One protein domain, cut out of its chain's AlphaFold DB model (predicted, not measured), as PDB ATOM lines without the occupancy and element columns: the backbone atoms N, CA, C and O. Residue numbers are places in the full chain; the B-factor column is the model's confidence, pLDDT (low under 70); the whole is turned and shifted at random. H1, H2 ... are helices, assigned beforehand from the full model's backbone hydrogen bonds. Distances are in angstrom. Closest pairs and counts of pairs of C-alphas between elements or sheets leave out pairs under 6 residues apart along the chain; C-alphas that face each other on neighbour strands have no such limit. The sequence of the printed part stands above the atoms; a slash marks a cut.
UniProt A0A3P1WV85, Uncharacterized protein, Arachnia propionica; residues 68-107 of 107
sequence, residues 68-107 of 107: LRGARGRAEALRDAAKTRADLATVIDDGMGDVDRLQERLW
ATOM      1  N   LEU A  68     -17.839  39.363 138.205       96.75
ATOM      2  CA  LEU A  68     -18.189  38.668 139.448       96.75
ATOM      3  C   LEU A  68     -16.960  38.135 140.195       96.75
ATOM      4  O   LEU A  68     -17.009  37.915 141.405       96.75
ATOM      5  N   ARG A  69     -15.834  37.959 139.493       97.06
ATOM      6  CA  ARG A  69     -14.547  37.543 140.073       97.06
ATOM      7  C   ARG A  69     -13.798  38.718 140.717       97.06
ATOM      8  O   ARG A  69     -12.747  38.528 141.337       97.06
ATOM      9  N   GLY A  70     -14.295  39.941 140.534       95.94
ATOM     10  CA  GLY A  70     -13.625  41.185 140.882       95.94
ATOM     11  C   GLY A  70     -12.390  41.468 140.018       95.94
ATOM     12  O   GLY A  70     -11.922  40.642 139.234       95.94
ATOM     13  N   ALA A  71     -11.806  42.656 140.207       94.31
ATOM     14  CA  ALA A  71     -10.664  43.132 139.421       94.31
ATOM     15  C   ALA A  71      -9.475  42.150 139.414       94.31
ATOM     16  O   ALA A  71      -8.864  41.905 138.373       94.31
ATOM     17  N   ARG A  72      -9.154  41.563 140.575       95.69
ATOM     18  CA  ARG A  72      -8.054  40.601 140.692       95.69
ATOM     19  C   ARG A  72      -8.363  39.290 139.969       95.69
ATOM     20  O   ARG A  72      -7.537  38.853 139.173       95.69
ATOM     21  N   GLY A  73      -9.524  38.686 140.230       97.69
ATOM     22  CA  GLY A  73      -9.881  37.399 139.636       97.69
ATOM     23  C   GLY A  73     -10.012  37.488 138.116       97.69
ATOM     24  O   GLY A  73      -9.507  36.623 137.404       97.69
ATOM     25  N   ARG A  74     -10.562  38.597 137.603       96.88
ATOM     26  CA  ARG A  74     -10.564  38.901 136.166       96.88
ATOM     27  C   ARG A  74      -9.150  38.942 135.584       96.88
ATOM     28  O   ARG A  74      -8.887  38.301 134.570       96.88
ATOM     29  N   ALA A  75      -8.234  39.684 136.212       96.19
ATOM     30  CA  ALA A  75      -6.852  39.786 135.741       96.19
ATOM     31  C   ALA A  75      -6.154  38.420 135.698       96.19
ATOM     32  O   ALA A  75      -5.417  38.132 134.756       96.19
ATOM     33  N   GLU A  76      -6.374  37.587 136.716       97.50
ATOM     34  CA  GLU A  76      -5.815  36.237 136.783       97.50
ATOM     35  C   GLU A  76      -6.388  35.344 135.673       97.50
ATOM     36  O   GLU A  76      -5.609  34.782 134.904       97.50
ATOM     37  N   ALA A  77      -7.712  35.321 135.502       97.75
ATOM     38  CA  ALA A  77      -8.377  34.534 134.465       97.75
ATOM     39  C   ALA A  77      -7.914  34.915 133.048       97.75
ATOM     40  O   ALA A  77      -7.531  34.045 132.268       97.75
ATOM     41  N   LEU A  78      -7.872  36.214 132.726       96.94
ATOM     42  CA  LEU A  78      -7.439  36.689 131.406       96.94
ATOM     43  C   LEU A  78      -5.963  36.391 131.131       96.94
ATOM     44  O   LEU A  78      -5.600  36.025 130.015       96.94
ATOM     45  N   ARG A  79      -5.100  36.535 132.142       96.25
ATOM     46  CA  ARG A  79      -3.680  36.189 132.016       96.25
ATOM     47  C   ARG A  79      -3.503  34.712 131.700       96.25
ATOM     48  O   ARG A  79      -2.692  34.361 130.845       96.25
ATOM     49  N   ASP A  80      -4.199  33.862 132.439       98.00
ATOM     50  CA  ASP A  80      -4.011  32.424 132.346       98.00
ATOM     51  C   ASP A  80      -4.599  31.901 131.024       98.00
ATOM     52  O   ASP A  80      -3.944  31.109 130.350       98.00
ATOM     53  N   ALA A  81      -5.718  32.472 130.566       97.56
ATOM     54  CA  ALA A  81      -6.256  32.266 129.221       97.56
ATOM     55  C   ALA A  81      -5.284  32.705 128.111       97.56
ATOM     56  O   ALA A  81      -5.045  31.967 127.155       97.56
ATOM     57  N   ALA A  82      -4.655  33.877 128.249       95.50
ATOM     58  CA  ALA A  82      -3.675  34.356 127.275       95.50
ATOM     59  C   ALA A  82      -2.445  33.434 127.188       95.50
ATOM     60  O   ALA A  82      -1.950  33.159 126.093       95.50
ATOM     61  N   LYS A  83      -1.969  32.906 128.324       97.12
ATOM     62  CA  LYS A  83      -0.846  31.951 128.366       97.12
ATOM     63  C   LYS A  83      -1.157  30.644 127.640       97.12
ATOM     64  O   LYS A  83      -0.261  30.066 127.028       97.12
ATOM     65  N   THR A  84      -2.402  30.183 127.710       97.50
ATOM     66  CA  THR A  84      -2.850  28.951 127.048       97.50
ATOM     67  C   THR A  84      -3.385  29.186 125.637       97.50
ATOM     68  O   THR A  84      -3.729  28.220 124.961       97.50
ATOM     69  N   ARG A  85      -3.409  30.443 125.164       95.62
ATOM     70  CA  ARG A  85      -4.041  30.861 123.900       95.62
ATOM     71  C   ARG A  85      -5.519  30.458 123.809       95.62
ATOM     72  O   ARG A  85      -6.009  30.151 122.725       95.62
ATOM     73  N   ALA A  86      -6.212  30.443 124.943       96.88
ATOM     74  CA  ALA A  86      -7.657  30.284 124.968       96.88
ATOM     75  C   ALA A  86      -8.348  31.520 124.371       96.88
ATOM     76  O   ALA A  86      -7.762  32.605 124.296       96.88
ATOM     77  N   ASP A  87      -9.608  31.357 123.970       96.88
ATOM     78  CA  ASP A  87     -10.428  32.478 123.527       96.88
ATOM     79  C   ASP A  87     -10.708  33.438 124.693       96.88
ATOM     80  O   ASP A  87     -11.362  33.091 125.679       96.88
ATOM     81  N   LEU A  88     -10.200  34.665 124.574       94.75
ATOM     82  CA  LEU A  88     -10.373  35.688 125.596       94.75
ATOM     83  C   LEU A  88     -11.816  36.184 125.677       94.75
ATOM     84  O   LEU A  88     -12.218  36.592 126.762       94.75
ATOM     85  N   ALA A  89     -12.584  36.157 124.580       94.00
ATOM     86  CA  ALA A  89     -13.975  36.607 124.596       94.00
ATOM     87  C   ALA A  89     -14.814  35.720 125.523       94.00
ATOM     88  O   ALA A  89     -15.424  36.226 126.462       94.00
ATOM     89  N   THR A  90     -14.704  34.400 125.365       95.50
ATOM     90  CA  THR A  90     -15.346  33.431 126.266       95.50
ATOM     91  C   THR A  90     -14.980  33.678 127.738       95.50
ATOM     92  O   THR A  90     -15.853  33.778 128.593       95.50
ATOM     93  N   VAL A  91     -13.694  33.878 128.058       96.75
ATOM     94  CA  VAL A  91     -13.251  34.099 129.455       96.75
ATOM     95  C   VAL A  91     -13.718  35.446 130.027       96.75
ATOM     96  O   VAL A  91     -13.863  35.598 131.251       96.75
ATOM     97  N   ILE A  92     -13.923  36.446 129.166       94.75
ATOM     98  CA  ILE A  92     -14.534  37.725 129.538       94.75
ATOM     99  C   ILE A  92     -16.004  37.504 129.906       94.75
ATOM    100  O   ILE A  92     -16.400  37.948 130.986       94.75
ATOM    101  N   ASP A  93     -16.754  36.793 129.064       93.88
ATOM    102  CA  ASP A  93     -18.186  36.523 129.245       93.88
ATOM    103  C   ASP A  93     -18.456  35.648 130.478       93.88
ATOM    104  O   ASP A  93     -19.384  35.924 131.237       93.88
ATOM    105  N   ASP A  94     -17.584  34.676 130.765       95.12
ATOM    106  CA  ASP A  94     -17.657  33.823 131.965       95.12
ATOM    107  C   ASP A  94     -17.579  34.612 133.285       95.12
ATOM    108  O   ASP A  94     -17.983  34.126 134.342       95.12
ATOM    109  N   GLY A  95     -17.015  35.823 133.255       94.94
ATOM    110  CA  GLY A  95     -16.958  36.706 134.421       94.94
ATOM    111  C   GLY A  95     -18.195  37.570 134.620       94.94
ATOM    112  O   GLY A  95     -18.307  38.227 135.655       94.94
ATOM    113  N   MET A  96     -19.092  37.630 133.638       93.75
ATOM    114  CA  MET A  96     -20.244  38.523 133.659       93.75
ATOM    115  C   MET A  96     -21.407  37.931 134.462       93.75
ATOM    116  O   MET A  96     -21.707  36.739 134.380       93.75
ATOM    117  N   GLY A  97     -22.104  38.783 135.218       91.19
ATOM    118  CA  GLY A  97     -23.362  38.397 135.854       91.19
ATOM    119  C   GLY A  97     -24.493  38.214 134.844       91.19
ATOM    120  O   GLY A  97     -24.412  38.681 133.711       91.19
ATOM    121  N   ASP A  98     -25.579  37.561 135.259       89.25
ATOM    122  CA  ASP A  98     -26.727  37.270 134.382       89.25
ATOM    123  C   ASP A  98     -27.312  38.532 133.746       89.25
ATOM    124  O   ASP A  98     -27.633  38.532 132.563       89.25
ATOM    125  N   VAL A  99     -27.384  39.628 134.508       85.75
ATOM    126  CA  VAL A  99     -27.828  40.930 133.993       85.75
ATOM    127  C   VAL A  99     -26.922  41.408 132.861       85.75
ATOM    128  O   VAL A  99     -27.418  41.826 131.826       85.75
ATOM    129  N   ASP A 100     -25.604  41.311 133.030       87.38
ATOM    130  CA  ASP A 100     -24.635  41.778 132.037       87.38
ATOM    131  C   ASP A 100     -24.636  40.900 130.770       87.38
ATOM    132  O   ASP A 100     -24.462  41.420 129.672       87.38
ATOM    133  N   ARG A 101     -24.883  39.587 130.905       83.06
ATOM    134  CA  ARG A 101     -24.933  38.637 129.773       83.06
ATOM    135  C   ARG A 101     -26.236  38.687 128.982       83.06
ATOM    136  O   ARG A 101     -26.228  38.441 127.780       83.06
ATOM    137  N   LEU A 102     -27.355  38.916 129.666       84.69
ATOM    138  CA  LEU A 102     -28.696  38.805 129.085       84.69
ATOM    139  C   LEU A 102     -29.286  40.153 128.675       84.69
ATOM    140  O   LEU A 102     -30.341  40.182 128.044       84.69
ATOM    141  N   GLN A 103     -28.644  41.268 129.030       76.88
ATOM    142  CA  GLN A 103     -29.098  42.567 128.564       76.88
ATOM    143  C   GLN A 103     -28.829  42.696 127.063       76.88
ATOM    144  O   GLN A 103     -27.681  42.735 126.615       76.88
ATOM    145  N   GLU A 104     -29.899  42.811 126.279       68.12
ATOM    146  CA  GLU A 104     -29.792  43.155 124.866       68.12
ATOM    147  C   GLU A 104     -29.054  44.492 124.715       68.12
ATOM    148  O   GLU A 104     -29.272  45.450 125.470       68.12
ATOM    149  N   ARG A 105     -28.151  44.570 123.734       58.84
ATOM    150  CA  ARG A 105     -27.544  45.853 123.376       58.84
ATOM    151  C   ARG A 105     -28.676  46.736 122.866       58.84
ATOM    152  O   ARG A 105     -29.345  46.383 121.903       58.84
ATOM    153  N   LEU A 106     -28.906  47.868 123.528       56.16
ATOM    154  CA  LEU A 106     -29.913  48.854 123.131       56.16
ATOM    155  C   LEU A 106     -29.431  49.661 121.913       56.16
ATOM    156  O   LEU A 106     -29.335  50.879 122.012       56.16
ATOM    157  N   TRP A 107     -29.048  48.957 120.838       53.06
ATOM    158  CA  TRP A 107     -28.691  49.401 119.478       53.06
ATOM    159  C   TRP A 107     -27.812  48.363 118.768       53.06
ATOM    160  O   TRP A 107     -26.769  47.953 119.337       53.06
TER     161      TRP A 107
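What this domain is: This is residues 68 to 107 of the 107 residues of an uncharacterized protein of Arachnia propionica (UniProt A0A3P1WV85). This is a loose helical hairpin with an arm: the long helix H1 runs out, the chain turns, and the much shorter H2 folds back beside the far part of H1. Beyond H2 the chain goes on to a single small helix, H3, away from H1, and residues 102 to 107 stick out past it as a free tail. The printed part has 40 residues with three named helices, H1, H2 and H3 in that order along the chain, and no named strand; the class is all helix. The whole is loose, with a radius of gyration of the C-alphas of 11.5 A, and elongated, with spans of 34 by 19 by 13 A.

How they stand to each other: Start with H1, residues 70 to 84, and go on to H2, residues 88 to 93: the two helices touch, and their closest C-alphas, those of Ala 81 and Leu 88, are 6.5 A apart. They run opposite ways at a shallow tilt of 32 degrees, only just short of steep, and form a helical hairpin. Their centres are 10.0 A apart. Next comes H3, residues 98 to 102, which is close to H2 but not clearly touching it; look at the C-alphas of Asp 93 and Arg 101, the closest of this pair, 7.1 A apart. H1 and H3 are apart. In the backbone of H1, H2 and H3, every O i to N i+4 pair is within hydrogen-bond range.

Where its parts are: Find C-alpha 70 at (-13.625, 41.185, 140.882); from there H1 runs 21.4 A to C-alpha 84 at (-2.850, 28.951, 127.048). After three residues, look for C-alpha 88 at (-10.373, 35.688, 125.596), where H2 begins; it runs 8.7 A to C-alpha 93. After four more residues H3 begins at C-alpha 98, and its last C-alpha, that of Leu 102, is at (-28.696, 38.805, 129.085).

The domain as a whole: Look at Lys 83 and Trp 107 for the two C-alphas farthest apart, 34.0 A. From the first printed C-alpha, that of Leu 68, to the last, that of Trp 107, the distance is 25.0 A. Trp 107 is also the chain's last residue. The printed part has no cut, and the links from H1 to H2 and from H2 to H3 are both tight. The mean pLDDT of the printed part is 90.5; look at residues 104 to 107, in the stretch that stands free, for the values under 70.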